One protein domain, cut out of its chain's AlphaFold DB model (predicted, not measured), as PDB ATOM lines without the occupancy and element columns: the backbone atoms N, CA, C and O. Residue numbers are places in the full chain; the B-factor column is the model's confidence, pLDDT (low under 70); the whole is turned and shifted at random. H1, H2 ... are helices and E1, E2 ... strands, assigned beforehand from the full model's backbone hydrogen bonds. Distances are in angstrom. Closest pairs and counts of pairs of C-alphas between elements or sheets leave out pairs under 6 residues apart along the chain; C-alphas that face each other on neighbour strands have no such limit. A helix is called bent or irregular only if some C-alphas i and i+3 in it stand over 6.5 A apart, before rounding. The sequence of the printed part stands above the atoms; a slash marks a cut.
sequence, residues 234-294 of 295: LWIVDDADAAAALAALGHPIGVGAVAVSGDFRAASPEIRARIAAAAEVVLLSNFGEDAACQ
ATOM      1  N   LEU A 234     178.177 126.758 194.987       90.94
ATOM      2  CA  LEU A 234     178.930 126.673 193.739       90.94
ATOM      3  C   LEU A 234     179.555 128.023 193.371       90.94
ATOM      4  O   LEU A 234     178.857 129.027 193.226       90.94
ATOM      5  N   TRP A 235     180.868 128.031 193.169       93.06
ATOM      6  CA  TRP A 235     181.614 129.139 192.586       93.06
ATOM      7  C   TRP A 235     181.645 129.036 191.064       93.06
ATOM      8  O   TRP A 235     181.862 127.963 190.496       93.06
ATOM      9  N   ILE A 236     181.455 130.169 190.396       93.25
ATOM     10  CA  ILE A 236     181.553 130.266 188.943       93.25
ATOM     11  C   ILE A 236     182.644 131.271 188.580       93.25
ATOM     12  O   ILE A 236     182.592 132.436 188.991       93.25
ATOM     13  N   VAL A 237     183.591 130.813 187.762       93.75
ATOM     14  CA  VAL A 237     184.655 131.617 187.143       93.75
ATOM     15  C   VAL A 237     184.609 131.509 185.615       93.75
ATOM     16  O   VAL A 237     183.876 130.693 185.056       93.75
ATOM     17  N   ASP A 238     185.323 132.388 184.925       92.12
ATOM     18  CA  ASP A 238     185.428 132.430 183.461       92.12
ATOM     19  C   ASP A 238     186.612 131.624 182.907       92.12
ATOM     20  O   ASP A 238     186.651 131.352 181.706       92.12
ATOM     21  N   ASP A 239     187.525 131.193 183.780       90.56
ATOM     22  CA  ASP A 239     188.728 130.437 183.442       90.56
ATOM     23  C   ASP A 239     188.669 128.978 183.939       90.56
ATOM     24  O   ASP A 239     188.274 128.698 185.074       90.56
ATOM     25  N   ALA A 240     189.035 128.032 183.069       87.56
ATOM     26  CA  ALA A 240     188.932 126.596 183.345       87.56
ATOM     27  C   ALA A 240     190.003 126.091 184.317       87.56
ATOM     28  O   ALA A 240     189.695 125.262 185.180       87.56
ATOM     29  N   ASP A 241     191.224 126.615 184.213       84.44
ATOM     30  CA  ASP A 241     192.340 126.216 185.069       84.44
ATOM     31  C   ASP A 241     192.113 126.737 186.497       84.44
ATOM     32  O   ASP A 241     192.243 125.992 187.477       84.44
ATOM     33  N   ALA A 242     191.627 127.977 186.621       87.81
ATOM     34  CA  ALA A 242     191.174 128.542 187.884       87.81
ATOM     35  C   ALA A 242     190.024 127.727 188.493       87.81
ATOM     36  O   ALA A 242     190.058 127.430 189.687       87.81
ATOM     37  N   ALA A 243     189.032 127.308 187.697       89.25
ATOM     38  CA  ALA A 243     187.924 126.493 188.198       89.25
ATOM     39  C   ALA A 243     188.394 125.154 188.784       89.25
ATOM     40  O   ALA A 243     187.865 124.729 189.811       89.25
ATOM     41  N   ALA A 244     189.384 124.499 188.171       86.00
ATOM     42  CA  ALA A 244     189.932 123.246 188.685       86.00
ATOM     43  C   ALA A 244     190.612 123.442 190.051       86.00
ATOM     44  O   ALA A 244     190.313 122.714 191.003       86.00
ATOM     45  N   ALA A 245     191.468 124.461 190.178       85.88
ATOM     46  CA  ALA A 245     192.144 124.775 191.438       85.88
ATOM     47  C   ALA A 245     191.150 125.196 192.536       85.88
ATOM     48  O   ALA A 245     191.233 124.725 193.671       85.88
ATOM     49  N   LEU A 246     190.164 126.028 192.194       88.94
ATOM     50  CA  LEU A 246     189.119 126.471 193.118       88.94
ATOM     51  C   LEU A 246     188.206 125.332 193.570       88.94
ATOM     52  O   LEU A 246     187.807 125.311 194.730       88.94
ATOM     53  N   ALA A 247     187.891 124.375 192.694       87.06
ATOM     54  CA  ALA A 247     187.118 123.197 193.078       87.06
ATOM     55  C   ALA A 247     187.885 122.353 194.106       87.06
ATOM     56  O   ALA A 247     187.300 121.898 195.087       87.06
ATOM     57  N   ALA A 248     189.198 122.198 193.920       83.31
ATOM     58  CA  ALA A 248     190.049 121.484 194.866       83.31
ATOM     59  C   ALA A 248     190.164 122.221 196.218       83.31
ATOM     60  O   ALA A 248     190.087 121.586 197.267       83.31
ATOM     61  N   LEU A 249     190.275 123.556 196.205       86.00
ATOM     62  CA  LEU A 249     190.281 124.396 197.415       86.00
ATOM     63  C   LEU A 249     188.934 124.432 198.149       86.00
ATOM     64  O   LEU A 249     188.903 124.494 199.376       86.00
ATOM     65  N   GLY A 250     187.827 124.446 197.406       85.00
ATOM     66  CA  GLY A 250     186.472 124.543 197.949       85.00
ATOM     67  C   GLY A 250     185.942 123.218 198.497       85.00
ATOM     68  O   GLY A 250     185.112 123.220 199.407       85.00
ATOM     69  N   HIS A 251     186.435 122.080 198.002       80.94
ATOM     70  CA  HIS A 251     185.932 120.761 198.391       80.94
ATOM     71  C   HIS A 251     185.929 120.516 199.919       80.94
ATOM     72  O   HIS A 251     184.882 120.119 200.436       80.94
ATOM     73  N   PRO A 252     186.994 120.833 200.690       77.69
ATOM     74  CA  PRO A 252     186.997 120.668 202.151       77.69
ATOM     75  C   PRO A 252     185.929 121.477 202.902       77.69
ATOM     76  O   PRO A 252     185.601 121.147 204.041       77.69
ATOM     77  N   ILE A 253     185.398 122.536 202.288       79.81
ATOM     78  CA  ILE A 253     184.354 123.398 202.858       79.81
ATOM     79  C   ILE A 253     182.994 123.198 202.174       79.81
ATOM     80  O   ILE A 253     182.093 124.017 202.348       79.81
ATOM     81  N   GLY A 254     182.828 122.116 201.404       81.19
ATOM     82  CA  GLY A 254     181.567 121.788 200.736       81.19
ATOM     83  C   GLY A 254     181.215 122.722 199.576       81.19
ATOM     84  O   GLY A 254     180.037 122.848 199.234       81.19
ATOM     85  N   VAL A 255     182.211 123.379 198.975       87.50
ATOM     86  CA  VAL A 255     182.031 124.310 197.857       87.50
ATOM     87  C   VAL A 255     182.612 123.726 196.573       87.50
ATOM     88  O   VAL A 255     183.767 123.313 196.529       87.50
ATOM     89  N   GLY A 256     181.820 123.721 195.502       88.62
ATOM     90  CA  GLY A 256     182.299 123.355 194.168       88.62
ATOM     91  C   GLY A 256     182.729 124.571 193.359       88.62
ATOM     92  O   GLY A 256     182.293 125.684 193.640       88.62
ATOM     93  N   ALA A 257     183.482 124.357 192.280       90.94
ATOM     94  CA  ALA A 257     183.704 125.379 191.259       90.94
ATOM     95  C   ALA A 257     183.475 124.842 189.837       90.94
ATOM     96  O   ALA A 257     183.647 123.645 189.574       90.94
ATOM     97  N   VAL A 258     183.052 125.730 188.933       92.81
ATOM     98  CA  VAL A 258     182.890 125.480 187.491       92.81
ATOM     99  C   VAL A 258     183.331 126.693 186.675       92.81
ATOM    100  O   VAL A 258     183.224 127.831 187.132       92.81
ATOM    101  N   ALA A 259     183.767 126.444 185.440       92.81
ATOM    102  CA  ALA A 259     184.055 127.489 184.468       92.81
ATOM    103  C   ALA A 259     182.892 127.681 183.489       92.81
ATOM    104  O   ALA A 259     182.371 126.709 182.934       92.81
ATOM    105  N   VAL A 260     182.503 128.933 183.245       91.56
ATOM    106  CA  VAL A 260     181.508 129.305 182.231       91.56
ATOM    107  C   VAL A 260     181.983 130.539 181.475       91.56
ATOM    108  O   VAL A 260     182.260 131.569 182.067       91.56
ATOM    109  N   SER A 261     181.995 130.491 180.146       83.31
ATOM    110  CA  SER A 261     182.419 131.619 179.304       83.31
ATOM    111  C   SER A 261     181.316 132.680 179.120       83.31
ATOM    112  O   SER A 261     180.936 133.013 177.997       83.31
ATOM    113  N   GLY A 262     180.754 133.185 180.221       80.62
ATOM    114  CA  GLY A 262     179.785 134.293 180.251       80.62
ATOM    115  C   GLY A 262     178.337 133.956 179.882       80.62
ATOM    116  O   GLY A 262     177.427 134.499 180.498       80.62
ATOM    117  N   ASP A 263     178.080 133.060 178.928       87.62
ATOM    118  CA  ASP A 263     176.708 132.638 178.602       87.62
ATOM    119  C   ASP A 263     176.350 131.308 179.286       87.62
ATOM    120  O   ASP A 263     176.695 130.223 178.810       87.62
ATOM    121  N   PHE A 264     175.611 131.382 180.395       90.00
ATOM    122  CA  PHE A 264     175.158 130.216 181.163       90.00
ATOM    123  C   PHE A 264     174.199 129.318 180.379       90.00
ATOM    124  O   PHE A 264     174.138 128.108 180.613       90.00
ATOM    125  N   ARG A 265     173.479 129.870 179.396       88.38
ATOM    126  CA  ARG A 265     172.606 129.085 178.511       88.38
ATOM    127  C   ARG A 265     173.410 128.156 177.608       88.38
ATOM    128  O   ARG A 265     172.987 127.021 177.370       88.38
ATOM    129  N   ALA A 266     174.570 128.619 177.149       88.69
ATOM    130  CA  ALA A 266     175.487 127.856 176.312       88.69
ATOM    131  C   ALA A 266     176.337 126.842 177.101       88.69
ATOM    132  O   ALA A 266     176.997 126.005 176.484       88.69
ATOM    133  N   ALA A 267     176.302 126.873 178.439       90.25
ATOM    134  CA  ALA A 267     177.022 125.914 179.270       90.25
ATOM    135  C   ALA A 267     176.578 124.466 178.996       90.25
ATOM    136  O   ALA A 267     175.447 124.196 178.570       90.25
ATOM    137  N   SER A 268     177.474 123.512 179.255       91.12
ATOM    138  CA  SER A 268     177.181 122.093 179.051       91.12
ATOM    139  C   SER A 268     175.996 121.638 179.922       91.12
ATOM    140  O   SER A 268     175.746 122.213 180.987       91.12
ATOM    141  N   PRO A 269     175.248 120.592 179.515       91.19
ATOM    142  CA  PRO A 269     174.155 120.056 180.328       91.19
ATOM    143  C   PRO A 269     174.582 119.696 181.754       91.19
ATOM    144  O   PRO A 269     173.818 119.918 182.688       91.19
ATOM    145  N   GLU A 270     175.805 119.195 181.914       89.81
ATOM    146  CA  GLU A 270     176.396 118.852 183.206       89.81
ATOM    147  C   GLU A 270     176.607 120.086 184.092       89.81
ATOM    148  O   GLU A 270     176.148 120.108 185.232       89.81
ATOM    149  N   ILE A 271     177.227 121.146 183.561       90.75
ATOM    150  CA  ILE A 271     177.445 122.390 184.312       90.75
ATOM    151  C   ILE A 271     176.104 123.012 184.708       90.75
ATOM    152  O   ILE A 271     175.919 123.395 185.861       90.75
ATOM    153  N   ARG A 272     175.131 123.052 183.789       90.25
ATOM    154  CA  ARG A 272     173.789 123.569 184.097       90.25
ATOM    155  C   ARG A 272     173.088 122.754 185.183       90.25
ATOM    156  O   ARG A 272     172.414 123.340 186.023       90.25
ATOM    157  N   ALA A 273     173.254 121.431 185.189       88.62
ATOM    158  CA  ALA A 273     172.709 120.578 186.241       88.62
ATOM    159  C   ALA A 273     173.359 120.866 187.604       88.62
ATOM    160  O   ALA A 273     172.646 120.952 188.598       88.62
ATOM    161  N   ARG A 274     174.681 121.085 187.647       89.06
ATOM    162  CA  ARG A 274     175.395 121.477 188.876       89.06
ATOM    163  C   ARG A 274     174.935 122.836 189.401       89.06
ATOM    164  O   ARG A 274     174.656 122.948 190.587       89.06
ATOM    165  N   ILE A 275     174.796 123.836 188.524       90.06
ATOM    166  CA  ILE A 275     174.274 125.166 188.885       90.06
ATOM    167  C   ILE A 275     172.856 125.051 189.457       90.06
ATOM    168  O   ILE A 275     172.574 125.619 190.504       90.06
ATOM    169  N   ALA A 276     171.977 124.287 188.804       88.44
ATOM    170  CA  ALA A 276     170.594 124.115 189.247       88.44
ATOM    171  C   ALA A 276     170.452 123.304 190.548       88.44
ATOM    172  O   ALA A 276     169.439 123.433 191.234       88.44
ATOM    173  N   ALA A 277     171.422 122.441 190.859       87.56
ATOM    174  CA  ALA A 277     171.432 121.630 192.073       87.56
ATOM    175  C   ALA A 277     172.014 122.365 193.291       87.56
ATOM    176  O   ALA A 277     171.729 121.962 194.416       87.56
ATOM    177  N   ALA A 278     172.816 123.414 193.082       88.62
ATOM    178  CA  ALA A 278     173.419 124.184 194.163       88.62
ATOM    179  C   ALA A 278     172.356 124.988 194.930       88.62
ATOM    180  O   ALA A 278     171.474 125.606 194.329       88.62
ATOM    181  N   ALA A 279     172.453 125.015 196.260       87.69
ATOM    182  CA  ALA A 279     171.591 125.862 197.088       87.69
ATOM    183  C   ALA A 279     171.993 127.344 196.994       87.69
ATOM    184  O   ALA A 279     171.152 128.232 197.151       87.69
ATOM    185  N   GLU A 280     173.267 127.610 196.702       89.38
ATOM    186  CA  GLU A 280     173.821 128.944 196.514       89.38
ATOM    187  C   GLU A 280     174.816 128.978 195.347       89.38
ATOM    188  O   GLU A 280     175.668 128.102 195.205       89.38
ATOM    189  N   VAL A 281     174.739 130.028 194.529       90.00
ATOM    190  CA  VAL A 281     175.653 130.265 193.407       90.00
ATOM    191  C   VAL A 281     176.339 131.613 193.595       90.00
ATOM    192  O   VAL A 281     175.669 132.635 193.747       90.00
ATOM    193  N   VAL A 282     177.671 131.620 193.551       91.06
ATOM    194  CA  VAL A 282     178.495 132.828 193.678       91.06
ATOM    195  C   VAL A 282     179.286 133.040 192.394       91.06
ATOM    196  O   VAL A 282     180.031 132.169 191.943       91.06
ATOM    197  N   LEU A 283     179.133 134.226 191.812       91.31
ATOM    198  CA  LEU A 283     179.912 134.671 190.663       91.31
ATOM    199  C   LEU A 283     181.206 135.315 191.161       91.31
ATOM    200  O   LEU A 283     181.151 136.394 191.749       91.31
ATOM    201  N   LEU A 284     182.348 134.664 190.936       90.88
ATOM    202  CA  LEU A 284     183.654 135.217 191.312       90.88
ATOM    203  C   LEU A 284     184.259 136.062 190.183       90.88
ATOM    204  O   LEU A 284     184.893 137.082 190.441       90.88
ATOM    205  N   SER A 285     184.016 135.683 188.925       89.62
ATOM    206  CA  SER A 285     184.403 136.494 187.766       89.62
ATOM    207  C   SER A 285     183.320 137.510 187.388       89.62
ATOM    208  O   SER A 285     182.135 137.370 187.707       89.62
ATOM    209  N   ASN A 286     183.716 138.556 186.661       87.31
ATOM    210  CA  ASN A 286     182.777 139.546 186.144       87.31
ATOM    211  C   ASN A 286     182.180 139.094 184.804       87.31
ATOM    212  O   ASN A 286     182.706 139.407 183.738       87.31
ATOM    213  N   PHE A 287     181.037 138.416 184.862       85.69
ATOM    214  CA  PHE A 287     180.322 137.950 183.668       85.69
ATOM    215  C   PHE A 287     179.423 139.015 183.016       85.69
ATOM    216  O   PHE A 287     178.819 138.776 181.969       85.69
ATOM    217  N   GLY A 288     179.325 140.204 183.615       84.81
ATOM    218  CA  GLY A 288     178.411 141.254 183.177       84.81
ATOM    219  C   GLY A 288     176.953 141.032 183.601       84.81
ATOM    220  O   GLY A 288     176.568 140.004 184.156       84.81
ATOM    221  N   GLU A 289     176.126 142.049 183.354       84.25
ATOM    222  CA  GLU A 289     174.744 142.107 183.853       84.25
ATOM    223  C   GLU A 289     173.811 141.100 183.159       84.25
ATOM    224  O   GLU A 289     172.917 140.566 183.811       84.25
ATOM    225  N   ASP A 290     174.033 140.798 181.871       85.12
ATOM    226  CA  ASP A 290     173.220 139.806 181.150       85.12
ATOM    227  C   ASP A 290     173.390 138.416 181.754       85.12
ATOM    228  O   ASP A 290     172.401 137.794 182.122       85.12
ATOM    229  N   ALA A 291     174.636 137.971 181.923       82.62
ATOM    230  CA  ALA A 291     174.969 136.676 182.497       82.62
ATOM    231  C   ALA A 291     174.378 136.505 183.905       82.62
ATOM    232  O   ALA A 291     173.763 135.483 184.195       82.62
ATOM    233  N   ALA A 292     174.470 137.539 184.746       78.25
ATOM    234  CA  ALA A 292     173.866 137.526 186.078       78.25
ATOM    235  C   ALA A 292     172.330 137.407 186.052       78.25
ATOM    236  O   ALA A 292     171.757 136.856 186.983       78.25
ATOM    237  N   CYS A 293     171.652 137.887 185.001       84.44
ATOM    238  CA  CYS A 293     170.201 137.717 184.839       84.44
ATOM    239  C   CYS A 293     169.791 136.311 184.370       84.44
ATOM    240  O   CYS A 293     168.595 136.023 184.319       84.44
ATOM    241  N   GLN A 294     170.744 135.466 183.959       84.06
ATOM    242  CA  GLN A 294     170.464 134.096 183.520       84.06
ATOM    243  C   GLN A 294     170.389 133.094 184.686       84.06
ATOM    244  O   GLN A 294     169.878 131.993 184.478       84.06
TER     245      GLN A 294
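This is residues 234 to 294 of the 295 residues of an uncharacterized protein of Acidimicrobiia bacterium (UniProt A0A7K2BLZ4). A small parallel sheet, E2 E1 E3, has H1 over one face and H2 over the other, in three layers; short H3 sits off the sheet. The printed part has 61 residues, ordered E1 H1 E2 H2 E3 H3; it is mixed, helices and strands, and compact, with radius of gyration of the C-alphas 10.7 A and spans 31 by 21 by 18 A.

Start at E1, residues 234 to 237; H1, residues 240 to 253, then E2, residues 255 to 259, complete a strand-helix-strand unit, parallel neighbours joined through a helix, its crossover right-handed. N 235 and O 256 are within hydrogen-bond range, 2.8 A. H1 runs along E2, 0 degrees on the local plane, height over the sheet 6.1 A; its closest C-alphas to E2 are Ala 247 and Ala 257, 4.4 A. On the opposite face H2, residues 269 to 277, runs slantwise to E2, 35 degrees on the local plane, height 10.2 A; the closest C-alphas are Val 258 and Ile 271, 7.0 A. E2, H2 and E3, residues 280 to 283, form a split unit, E1 between its strands, also right-handed; N 236 and O 282 are 2.9 A apart. H3, residues 288 to 292, is not on the sheet. Every O i to N i+4 pair is within range in H2 and H3, 8 of 10 in H1, only just irregular: C-alphas 249 and 252 are 6.9 A apart.

Find C-alpha 234 at (178.930, 126.673, 193.739), where E1 begins; H1 spans 20.3 A, E2 13.9 A and H2 12.2 A, and H3 ends at C-alpha 292, (173.866, 137.526, 186.078).

The farthest C-alphas, Pro 252 and Asp 290, are 31.6 A apart; the printed part has no cut, no long link, and no printed residue under 70.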